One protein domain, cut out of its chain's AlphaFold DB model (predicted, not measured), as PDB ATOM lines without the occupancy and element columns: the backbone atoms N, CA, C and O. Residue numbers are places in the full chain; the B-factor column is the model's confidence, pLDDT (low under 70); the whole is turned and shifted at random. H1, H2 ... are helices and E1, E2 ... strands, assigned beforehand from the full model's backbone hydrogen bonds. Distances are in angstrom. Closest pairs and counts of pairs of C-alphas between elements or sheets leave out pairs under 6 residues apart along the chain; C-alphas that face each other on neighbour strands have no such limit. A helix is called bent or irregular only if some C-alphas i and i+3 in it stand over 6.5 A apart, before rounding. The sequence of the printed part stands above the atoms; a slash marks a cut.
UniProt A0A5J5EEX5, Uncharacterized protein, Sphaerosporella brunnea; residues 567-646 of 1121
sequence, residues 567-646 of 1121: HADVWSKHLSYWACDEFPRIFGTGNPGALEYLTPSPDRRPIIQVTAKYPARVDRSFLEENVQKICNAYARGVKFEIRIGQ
ATOM      1  N   HIS A 567     191.083 278.168 211.171       92.12
ATOM      2  CA  HIS A 567     190.189 279.304 211.414       92.12
ATOM      3  C   HIS A 567     190.664 280.577 210.691       92.12
ATOM      4  O   HIS A 567     189.870 281.208 209.993       92.12
ATOM      5  N   ALA A 568     191.951 280.927 210.801       90.31
ATOM      6  CA  ALA A 568     192.541 282.058 210.084       90.31
ATOM      7  C   ALA A 568     192.519 281.838 208.562       90.31
ATOM      8  O   ALA A 568     192.262 282.765 207.789       90.31
ATOM      9  N   ASP A 569     192.707 280.590 208.134       91.25
ATOM     10  CA  ASP A 569     192.658 280.191 206.730       91.25
ATOM     11  C   ASP A 569     191.238 280.329 206.145       91.25
ATOM     12  O   ASP A 569     191.043 281.006 205.135       91.25
ATOM     13  N   VAL A 570     190.212 279.800 206.828       94.88
ATOM     14  CA  VAL A 570     188.799 279.969 206.430       94.88
ATOM     15  C   VAL A 570     188.359 281.437 206.480       94.88
ATOM     16  O   VAL A 570     187.598 281.874 205.611       94.88
ATOM     17  N   TRP A 571     188.856 282.225 207.438       94.56
ATOM     18  CA  TRP A 571     188.598 283.665 207.492       94.56
ATOM     19  C   TRP A 571     189.162 284.409 206.274       94.56
ATOM     20  O   TRP A 571     188.433 285.088 205.542       94.56
ATOM     21  N   SER A 572     190.469 284.276 206.048       90.50
ATOM     22  CA  SER A 572     191.213 285.056 205.057       90.50
ATOM     23  C   SER A 572     190.898 284.662 203.613       90.50
ATOM     24  O   SER A 572     190.867 285.540 202.747       90.50
ATOM     25  N   LYS A 573     190.624 283.375 203.354       92.75
ATOM     26  CA  LYS A 573     190.380 282.829 202.006       92.75
ATOM     27  C   LYS A 573     188.903 282.780 201.611       92.75
ATOM     28  O   LYS A 573     188.617 282.834 200.418       92.75
ATOM     29  N   HIS A 574     187.971 282.699 202.569       95.06
ATOM     30  CA  HIS A 574     186.552 282.453 202.264       95.06
ATOM     31  C   HIS A 574     185.585 283.429 202.952       95.06
ATOM     32  O   HIS A 574     184.877 284.158 202.258       95.06
ATOM     33  N   LEU A 575     185.552 283.486 204.291       95.44
ATOM     34  CA  LEU A 575     184.536 284.272 205.013       95.44
ATOM     35  C   LEU A 575     184.650 285.777 204.764       95.44
ATOM     36  O   LEU A 575     183.633 286.414 204.516       95.44
ATOM     37  N   SER A 576     185.861 286.344 204.796       94.12
ATOM     38  CA  SER A 576     186.052 287.790 204.596       94.12
ATOM     39  C   SER A 576     185.654 288.259 203.191       94.12
ATOM     40  O   SER A 576     185.137 289.358 203.039       94.12
ATOM     41  N   TYR A 577     185.829 287.428 202.157       93.88
ATOM     42  CA  TYR A 577     185.329 287.735 200.811       93.88
ATOM     43  C   TYR A 577     183.801 287.658 200.749       93.88
ATOM     44  O   TYR A 577     183.154 288.620 200.349       93.88
ATOM     45  N   TRP A 578     183.220 286.547 201.211       95.44
ATOM     46  CA  TRP A 578     181.766 286.359 201.249       95.44
ATOM     47  C   TRP A 578     181.045 287.478 202.024       95.44
ATOM     48  O   TRP A 578     180.008 287.973 201.585       95.44
ATOM     49  N   ALA A 579     181.621 287.926 203.141       94.50
ATOM     50  CA  ALA A 579     181.052 288.980 203.968       94.50
ATOM     51  C   ALA A 579     181.124 290.385 203.336       94.50
ATOM     52  O   ALA A 579     180.368 291.259 203.753       94.50
ATOM     53  N   CYS A 580     181.984 290.614 202.334       91.75
ATOM     54  CA  CYS A 580     181.953 291.847 201.532       91.75
ATOM     55  C   CYS A 580     180.768 291.843 200.565       91.75
ATOM     56  O   CYS A 580     180.079 292.850 200.414       91.75
ATOM     57  N   ASP A 581     180.538 290.698 199.926       92.38
ATOM     58  CA  ASP A 581     179.540 290.528 198.872       92.38
ATOM     59  C   ASP A 581     178.111 290.531 199.442       92.38
ATOM     60  O   ASP A 581     177.215 291.144 198.867       92.38
ATOM     61  N   GLU A 582     177.904 289.926 200.616       94.88
ATOM     62  CA  GLU A 582     176.621 289.953 201.335       94.88
ATOM     63  C   GLU A 582     176.526 291.100 202.369       94.88
ATOM     64  O   GLU A 582     175.574 291.129 203.153       94.88
ATOM     65  N   PHE A 583     177.461 292.064 202.408       91.88
ATOM     66  CA  PHE A 583     177.494 293.103 203.459       91.88
ATOM     67  C   PHE A 583     176.151 293.847 203.646       91.88
ATOM     68  O   PHE A 583     175.677 293.929 204.787       91.88
ATOM     69  N   PRO A 584     175.461 294.320 202.580       92.56
ATOM     70  CA  PRO A 584     174.173 295.011 202.715       92.56
ATOM     71  C   PRO A 584     173.060 294.137 203.306       92.56
ATOM     72  O   PRO A 584     172.069 294.662 203.809       92.56
ATOM     73  N   ARG A 585     173.214 292.809 203.263       94.12
ATOM     74  CA  ARG A 585     172.283 291.839 203.844       94.12
ATOM     75  C   ARG A 585     172.664 291.448 205.269       94.12
ATOM     76  O   ARG A 585     171.776 291.293 206.097       94.12
ATOM     77  N   ILE A 586     173.961 291.334 205.567       95.12
ATOM     78  CA  ILE A 586     174.451 291.053 206.924       95.12
ATOM     79  C   ILE A 586     174.088 292.206 207.869       95.12
ATOM     80  O   ILE A 586     173.640 291.938 208.976       95.12
ATOM     81  N   PHE A 587     174.238 293.467 207.447       93.62
ATOM     82  CA  PHE A 587     174.008 294.646 208.304       93.62
ATOM     83  C   PHE A 587     172.686 295.379 208.034       93.62
ATOM     84  O   PHE A 587     172.268 296.199 208.856       93.62
ATOM     85  N   GLY A 588     172.049 295.128 206.890       92.12
ATOM     86  CA  GLY A 588     170.990 295.975 206.345       92.12
ATOM     87  C   GLY A 588     171.544 297.213 205.621       92.12
ATOM     88  O   GLY A 588     172.561 297.791 206.011       92.12
ATOM     89  N   THR A 589     170.853 297.646 204.565       90.06
ATOM     90  CA  THR A 589     171.230 298.821 203.761       90.06
ATOM     91  C   THR A 589     171.413 300.074 204.628       90.06
ATOM     92  O   THR A 589     170.576 300.386 205.479       90.06
ATOM     93  N   GLY A 590     172.512 300.803 204.406       88.50
ATOM     94  CA  GLY A 590     172.817 302.046 205.126       88.50
ATOM     95  C   GLY A 590     173.194 301.868 206.604       88.50
ATOM     96  O   GLY A 590     173.089 302.820 207.368       88.50
ATOM     97  N   ASN A 591     173.592 300.667 207.038       92.62
ATOM     98  CA  ASN A 591     174.136 300.429 208.378       92.62
ATOM     99  C   ASN A 591     175.664 300.224 208.286       92.62
ATOM    100  O   ASN A 591     176.101 299.169 207.812       92.62
ATOM    101  N   PRO A 592     176.493 301.208 208.683       92.50
ATOM    102  CA  PRO A 592     177.944 301.049 208.696       92.50
ATOM    103  C   PRO A 592     178.395 300.130 209.836       92.50
ATOM    104  O   PRO A 592     177.724 299.995 210.870       92.50
ATOM    105  N   GLY A 593     179.549 299.497 209.646       94.00
ATOM    106  CA  GLY A 593     180.070 298.512 210.584       94.00
ATOM    107  C   GLY A 593     181.258 297.712 210.056       94.00
ATOM    108  O   GLY A 593     181.817 298.016 209.004       94.00
ATOM    109  N   ALA A 594     181.638 296.675 210.799       95.56
ATOM    110  CA  ALA A 594     182.733 295.768 210.475       95.56
ATOM    111  C   ALA A 594     182.451 294.331 210.939       95.56
ATOM    112  O   ALA A 594     181.760 294.123 211.937       95.56
ATOM    113  N   LEU A 595     183.024 293.347 210.238       95.94
ATOM    114  CA  LEU A 595     183.297 292.011 210.764       95.94
ATOM    115  C   LEU A 595     184.803 291.876 211.014       95.94
ATOM    116  O   LEU A 595     185.623 291.977 210.095       95.94
ATOM    117  N   GLU A 596     185.145 291.616 212.266       94.44
ATOM    118  CA  GLU A 596     186.497 291.611 212.811       94.44
ATOM    119  C   GLU A 596     186.812 290.186 213.300       94.44
ATOM    120  O   GLU A 596     186.033 289.588 214.046       94.44
ATOM    121  N   TYR A 597     187.939 289.612 212.868       92.31
ATOM    122  CA  TYR A 597     188.385 288.291 213.325       92.31
ATOM    123  C   TYR A 597     189.258 288.447 214.563       92.31
ATOM    124  O   TYR A 597     190.404 288.885 214.479       92.31
ATOM    125  N   LEU A 598     188.704 288.074 215.713       88.56
ATOM    126  CA  LEU A 598     189.400 288.105 216.990       88.56
ATOM    127  C   LEU A 598     189.687 286.669 217.422       88.56
ATOM    128  O   LEU A 598     188.768 285.915 217.737       88.56
ATOM    129  N   THR A 599     190.956 286.277 217.500       83.12
ATOM    130  CA  THR A 599     191.330 285.097 218.285       83.12
ATOM    131  C   THR A 599     191.493 285.509 219.747       83.12
ATOM    132  O   THR A 599     192.440 286.237 220.062       83.12
ATOM    133  N   PRO A 600     190.611 285.064 220.658       71.94
ATOM    134  CA  PRO A 600     190.897 285.126 222.086       71.94
ATOM    135  C   PRO A 600     192.067 284.183 222.434       71.94
ATOM    136  O   PRO A 600     192.611 283.499 221.567       71.94
ATOM    137  N   SER A 601     192.439 284.135 223.715       73.25
ATOM    138  CA  SER A 601     193.440 283.204 224.267       73.25
ATOM    139  C   SER A 601     193.301 281.765 223.719       73.25
ATOM    140  O   SER A 601     192.158 281.317 223.603       73.25
ATOM    141  N   PRO A 602     194.400 281.014 223.484       74.81
ATOM    142  CA  PRO A 602     194.408 279.739 222.745       74.81
ATOM    143  C   PRO A 602     193.331 278.700 223.105       74.81
ATOM    144  O   PRO A 602     192.854 277.988 222.225       74.81
ATOM    145  N   ASP A 603     192.904 278.629 224.368       76.12
ATOM    146  CA  ASP A 603     191.871 277.694 224.849       76.12
ATOM    147  C   ASP A 603     190.428 278.056 224.431       76.12
ATOM    148  O   ASP A 603     189.480 277.320 224.718       76.12
ATOM    149  N   ARG A 604     190.221 279.215 223.796       81.06
ATOM    150  CA  ARG A 604     188.907 279.757 223.422       81.06
ATOM    151  C   ARG A 604     188.705 279.729 221.904       81.06
ATOM    152  O   ARG A 604     189.635 279.903 221.123       81.06
ATOM    153  N   ARG A 605     187.452 279.548 221.472       88.12
ATOM    154  CA  ARG A 605     187.096 279.551 220.042       88.12
ATOM    155  C   ARG A 605     187.330 280.938 219.430       88.12
ATOM    156  O   ARG A 605     186.969 281.921 220.074       88.12
ATOM    157  N   PRO A 606     187.853 281.034 218.195       92.00
ATOM    158  CA  PRO A 606     187.920 282.298 217.472       92.00
ATOM    159  C   PRO A 606     186.547 282.949 217.309       92.00
ATOM    160  O   PRO A 606     185.535 282.272 217.118       92.00
ATOM    161  N   ILE A 607     186.523 284.271 217.394       93.94
ATOM    162  CA  ILE A 607     185.322 285.097 217.408       93.94
ATOM    163  C   ILE A 607     185.245 285.870 216.091       93.94
ATOM    164  O   ILE A 607     186.221 286.493 215.671       93.94
ATOM    165  N   ILE A 608     184.068 285.873 215.468       95.81
ATOM    166  CA  ILE A 608     183.681 286.901 214.500       95.81
ATOM    167  C   ILE A 608     182.947 287.973 215.300       95.81
ATOM    168  O   ILE A 608     181.817 287.767 215.756       95.81
ATOM    169  N   GLN A 609     183.625 289.093 215.516       95.44
ATOM    170  CA  GLN A 609     183.074 290.269 216.166       95.44
ATOM    171  C   GLN A 609     182.429 291.138 215.087       95.44
ATOM    172  O   GLN A 609     183.108 291.679 214.220       95.44
ATOM    173  N   VAL A 610     181.105 291.241 215.119       96.12
ATOM    174  CA  VAL A 610     180.338 292.141 214.259       96.12
ATOM    175  C   VAL A 610     180.087 293.420 215.035       96.12
ATOM    176  O   VAL A 610     179.417 293.399 216.064       96.12
ATOM    177  N   THR A 611     180.592 294.540 214.542       95.12
ATOM    178  CA  THR A 611     180.426 295.840 215.192       95.12
ATOM    179  C   THR A 611     179.632 296.751 214.261       95.12
ATOM    180  O   THR A 611     180.052 296.962 213.128       95.12
ATOM    181  N   ALA A 612     178.467 297.244 214.692       95.25
ATOM    182  CA  ALA A 612     177.530 297.974 213.829       95.25
ATOM    183  C   ALA A 612     176.929 299.214 214.508       95.25
ATOM    184  O   ALA A 612     176.662 299.197 215.715       95.25
ATOM    185  N   LYS A 613     176.622 300.256 213.722       93.50
ATOM    186  CA  LYS A 613     175.954 301.479 214.212       93.50
ATOM    187  C   LYS A 613     174.553 301.174 214.754       93.50
ATOM    188  O   LYS A 613     174.173 301.671 215.816       93.50
ATOM    189  N   TYR A 614     173.835 300.274 214.076       95.19
ATOM    190  CA  TYR A 614     172.536 299.736 214.489       95.19
ATOM    191  C   TYR A 614     172.579 298.195 214.588       95.19
ATOM    192  O   TYR A 614     172.217 297.511 213.628       95.19
ATOM    193  N   PRO A 615     172.974 297.608 215.737       96.31
ATOM    194  CA  PRO A 615     173.071 296.151 215.907       96.31
ATOM    195  C   PRO A 615     171.765 295.397 215.638       96.31
ATOM    196  O   PRO A 615     171.786 294.294 215.107       96.31
ATOM    197  N   ALA A 616     170.618 296.014 215.935       96.44
ATOM    198  CA  ALA A 616     169.293 295.436 215.698       96.44
ATOM    199  C   ALA A 616     168.908 295.304 214.206       96.44
ATOM    200  O   ALA A 616     167.868 294.724 213.908       96.44
ATOM    201  N   ARG A 617     169.714 295.840 213.275       95.88
ATOM    202  CA  ARG A 617     169.569 295.611 211.825       95.88
ATOM    203  C   ARG A 617     170.441 294.461 211.301       95.88
ATOM    204  O   ARG A 617     170.287 294.090 210.143       95.88
ATOM    205  N   VAL A 618     171.347 293.915 212.118       96.81
ATOM    206  CA  VAL A 618     172.232 292.820 211.703       96.81
ATOM    207  C   VAL A 618     171.436 291.514 211.640       96.81
ATOM    208  O   VAL A 618     170.901 291.070 212.660       96.81
ATOM    209  N   ASP A 619     171.380 290.869 210.473       97.38
ATOM    210  CA  ASP A 619     170.734 289.561 210.315       97.38
ATOM    211  C   ASP A 619     171.636 288.457 210.885       97.38
ATOM    212  O   ASP A 619     172.397 287.778 210.186       97.38
ATOM    213  N   ARG A 620     171.553 288.301 212.212       96.94
ATOM    214  CA  ARG A 620     172.278 287.281 212.976       96.94
ATOM    215  C   ARG A 620     172.029 285.876 212.431       96.94
ATOM    216  O   ARG A 620     172.974 285.100 212.340       96.94
ATOM    217  N   SER A 621     170.787 285.560 212.070       97.25
ATOM    218  CA  SER A 621     170.390 284.225 211.617       97.25
ATOM    219  C   SER A 621     171.027 283.891 210.271       97.25
ATOM    220  O   SER A 621     171.628 282.829 210.121       97.25
ATOM    221  N   PHE A 622     170.960 284.817 209.310       97.50
ATOM    222  CA  PHE A 622     171.641 284.682 208.025       97.50
ATOM    223  C   PHE A 622     173.162 284.567 208.197       97.50
ATOM    224  O   PHE A 622     173.791 283.718 207.560       97.50
ATOM    225  N   LEU A 623     173.757 285.375 209.079       96.94
ATOM    226  CA  LEU A 623     175.191 285.332 209.344       96.94
ATOM    227  C   LEU A 623     175.628 283.990 209.959       96.94
ATOM    228  O   LEU A 623     176.536 283.349 209.433       96.94
ATOM    229  N   GLU A 624     174.975 283.533 211.030       97.00
ATOM    230  CA  GLU A 624     175.298 282.268 211.708       97.00
ATOM    231  C   GLU A 624     175.108 281.055 210.786       97.00
ATOM    232  O   GLU A 624     175.974 280.176 210.734       97.00
ATOM    233  N   GLU A 625     174.025 281.027 210.002       97.19
ATOM    234  CA  GLU A 625     173.753 279.953 209.045       97.19
ATOM    235  C   GLU A 625     174.861 279.852 207.980       97.19
ATOM    236  O   GLU A 625     175.376 278.762 207.708       97.19
ATOM    237  N   ASN A 626     175.258 280.977 207.377       97.75
ATOM    238  CA  ASN A 626     176.180 280.965 206.241       97.75
ATOM    239  C   ASN A 626     177.651 280.890 206.668       97.75
ATOM    240  O   ASN A 626     178.414 280.171 206.019       97.75
ATOM    241  N   VAL A 627     178.030 281.454 207.823       96.62
ATOM    242  CA  VAL A 627     179.324 281.152 208.460       96.62
ATOM    243  C   VAL A 627     179.445 279.648 208.710       96.62
ATOM    244  O   VAL A 627     180.443 279.044 208.311       96.62
ATOM    245  N   GLN A 628     178.426 278.999 209.291       96.62
ATOM    246  CA  GLN A 628     178.491 277.562 209.570       96.62
ATOM    247  C   GLN A 628     178.515 276.709 208.286       96.62
ATOM    248  O   GLN A 628     179.241 275.711 208.255       96.62
ATOM    249  N   LYS A 629     177.807 277.099 207.213       96.81
ATOM    250  CA  LYS A 629     177.921 276.460 205.883       96.81
ATOM    251  C   LYS A 629     179.342 276.559 205.320       96.81
ATOM    252  O   LYS A 629     179.899 275.539 204.927       96.81
ATOM    253  N   ILE A 630     179.933 277.755 205.313       96.56
ATOM    254  CA  ILE A 630     181.277 278.003 204.766       96.56
ATOM    255  C   ILE A 630     182.333 277.224 205.564       96.56
ATOM    256  O   ILE A 630     183.172 276.551 204.971       96.56
ATOM    257  N   CYS A 631     182.237 277.203 206.897       95.94
ATOM    258  CA  CYS A 631     183.107 276.369 207.732       95.94
ATOM    259  C   CYS A 631     182.986 274.879 207.375       95.94
ATOM    260  O   CYS A 631     183.994 274.213 207.154       95.94
ATOM    261  N   ASN A 632     181.760 274.357 207.255       95.69
ATOM    262  CA  ASN A 632     181.523 272.951 206.912       95.69
ATOM    263  C   ASN A 632     182.026 272.573 205.507       95.69
ATOM    264  O   ASN A 632     182.398 271.418 205.299       95.69
ATOM    265  N   ALA A 633     182.031 273.521 204.563       96.31
ATOM    266  CA  ALA A 633     182.512 273.315 203.200       96.31
ATOM    267  C   ALA A 633     184.047 273.266 203.112       96.31
ATOM    268  O   ALA A 633     184.581 272.378 202.451       96.31
ATOM    269  N   TYR A 634     184.750 274.188 203.783       95.50
ATOM    270  CA  TYR A 634     186.201 274.359 203.611       95.50
ATOM    271  C   TYR A 634     187.063 273.734 204.720       95.50
ATOM    272  O   TYR A 634     188.187 273.330 204.441       95.50
ATOM    273  N   ALA A 635     186.570 273.607 205.960       93.25
ATOM    274  CA  ALA A 635     187.333 273.000 207.057       93.25
ATOM    275  C   ALA A 635     186.428 272.361 208.127       93.25
ATOM    276  O   ALA A 635     185.951 273.011 209.060       93.25
ATOM    277  N   ARG A 636     186.222 271.040 208.034       91.81
ATOM    278  CA  ARG A 636     185.426 270.281 209.016       91.81
ATOM    279  C   ARG A 636     185.950 270.500 210.441       91.81
ATOM    280  O   ARG A 636     187.106 270.216 210.731       91.81
ATOM    281  N   GLY A 637     185.074 270.957 211.335       91.31
ATOM    282  CA  GLY A 637     185.392 271.202 212.747       91.31
ATOM    283  C   GLY A 637     185.742 272.655 213.090       91.31
ATOM    284  O   GLY A 637     185.623 273.017 214.260       91.31
ATOM    285  N   VAL A 638     186.074 273.501 212.105       94.06
ATOM    286  CA  VAL A 638     186.200 274.956 212.301       94.06
ATOM    287  C   VAL A 638     184.853 275.525 212.745       94.06
ATOM    288  O   VAL A 638     183.819 275.253 212.128       94.06
ATOM    289  N   LYS A 639     184.854 276.286 213.846       93.88
ATOM    290  CA  LYS A 639     183.654 276.904 214.430       93.88
ATOM    291  C   LYS A 639     183.998 278.222 215.104       93.88
ATOM    292  O   LYS A 639     184.734 278.244 216.089       93.88
ATOM    293  N   PHE A 640     183.386 279.292 214.615       95.25
ATOM    294  CA  PHE A 640     183.507 280.624 215.189       95.25
ATOM    295  C   PHE A 640     182.411 280.865 216.236       95.25
ATOM    296  O   PHE A 640     181.291 280.369 216.106       95.25
ATOM    297  N   GLU A 641     182.723 281.643 217.268       95.69
ATOM    298  CA  GLU A 641     181.716 282.319 218.087       95.69
ATOM    299  C   GLU A 641     181.299 283.614 217.372       95.69
ATOM    300  O   GLU A 641     182.167 284.342 216.897       95.69
ATOM    301  N   ILE A 642     180.002 283.927 217.277       96.75
ATOM    302  CA  ILE A 642     179.544 285.181 216.655       96.75
ATOM    303  C   ILE A 642     179.020 286.137 217.724       96.75
ATOM    304  O   ILE A 642     178.050 285.846 218.435       96.75
ATOM    305  N   ARG A 643     179.661 287.303 217.810       95.81
ATOM    306  CA  ARG A 643     179.269 288.416 218.680       95.81
ATOM    307  C   ARG A 643     178.787 289.575 217.827       95.81
ATOM    308  O   ARG A 643     179.306 289.798 216.740       95.81
ATOM    309  N   ILE A 644     177.786 290.294 218.322       96.56
ATOM    310  CA  ILE A 644     177.250 291.490 217.670       96.56
ATOM    311  C   ILE A 644     177.235 292.595 218.723       96.56
ATOM    312  O   ILE A 644     176.539 292.471 219.730       96.56
ATOM    313  N   GLY A 645     178.039 293.633 218.512       94.31
ATOM    314  CA  GLY A 645     178.189 294.788 219.394       94.31
ATOM    315  C   GLY A 645     177.823 296.097 218.699       94.31
ATOM    316  O   GLY A 645     177.780 296.182 217.470       94.31
ATOM    317  N   GLN A 646     177.564 297.132 219.497       95.25
ATOM    318  CA  GLN A 646     177.376 298.488 218.987       95.25
ATOM    319  C   GLN A 646     178.726 299.190 218.817       95.25
ATOM    320  O   GLN A 646     179.577 299.126 219.699       95.25
TER     321      GLN A 646
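This is residues 567 to 646 of the 1121 residues of an uncharacterized protein of Sphaerosporella brunnea (UniProt A0A5J5EEX5). A small, twisted three-stranded sheet has the helix H1 over the E1 and E2 part of one face, running along the strands, while the helix H3, steeply tilted to H1 and touching it, grazes the sheet near E3 and E2 with its residues 620 to 627. The short helix H2 follows H1 and meets the beginning of H3, and the turn of the E1 and E2 hairpin reaches out to Asp 603 at one far end of the domain. The printed part has 80 residues, with three named helices and three named strands in the order H1, H2, E1, E2, H3, E3; the sheet runs E1, E2, E3 and is mixed, with E1 and E2 antiparallel and E2 and E3 parallel. The class is mixed, helices and strands. The whole is compact, with a radius of gyration of the C-alphas of 12.1 A, and rounded, with spans of 33 by 25 by 19 A.

H1, residues 567 to 581, is on the sheet of E1, residues 593 to 598, E2, residues 607 to 612, and E3, residues 641 to 646. Its height over the sheet is 10.4 A, it lies over E1 and E2, and it runs along the strands, at 5 degrees to E1 on the local plane. The closest C-alphas of H1 and E1 are those of Trp 571 and Tyr 597, 7.4 A apart. H2, residues 583 to 586, is close to H1 but not clearly touching: the closest C-alphas, those of Ala 579 and Ile 586, are 7.5 A apart. H2 only grazes the sheet, and is only just on it, with 5 pairs of C-alphas within 10 A. E1 and E2 form a hairpin, with 162 degrees between their directions; N 596 and O 609 are 2.8 A apart and N 609 and O 596 are 2.9 A apart, within hydrogen-bond range. H3, residues 620 to 634, touches H1 with a steep tilt of 50 degrees, opposite ways. H1 touches H3 with residues 570 to 575 alone, and the closest C-alphas of the two are those of Val 570 and Tyr 634, 6.8 A apart. H3 only just touches H2, with 3 pairs of C-alphas within 8 A, the closest being those of Ile 586 and Leu 623 at 6.3 A; H3 touches H2 with residues 620 to 623 alone. H3 only grazes the sheet, with residues 620 to 627. E2 and E3 are parallel, with 21 degrees between their directions; N 610 and O 643, 2.8 A apart, are within hydrogen-bond range. E2, H3 and E3 make a strand-helix-strand unit, two parallel neighbour strands with a helix between them, and its crossover is right-handed. Every O i to N i+4 pair is within hydrogen-bond range in H3 and 8 of 11 are in H1, while H2 is too short for such a pair.

H1 begins at C-alpha 567, at (190.189, 279.304, 211.414), and is 19.9 A long; it is irregular, with C-alphas 573 and 576 lying 7.1 A apart. H2 has four residues. E1 is 15.4 A long and E2 15.5 A. H3 is 21.2 A long and begins at C-alpha 620, at (172.278, 287.281, 212.976). E3 is 16.8 A long and ends at C-alpha 646, at (177.376, 298.488, 218.987).

The two C-alphas farthest apart are those of Gly 590 and Asp 603, 36.7 A. The sheet is twisted, with C-alphas up to 4.1 A off its best plane. The link from H1 to H2 is tight, the other four are short, and none is long. The printed part has no cut. The mean pLDDT of the printed part is 93.1, and no printed residue is under 70.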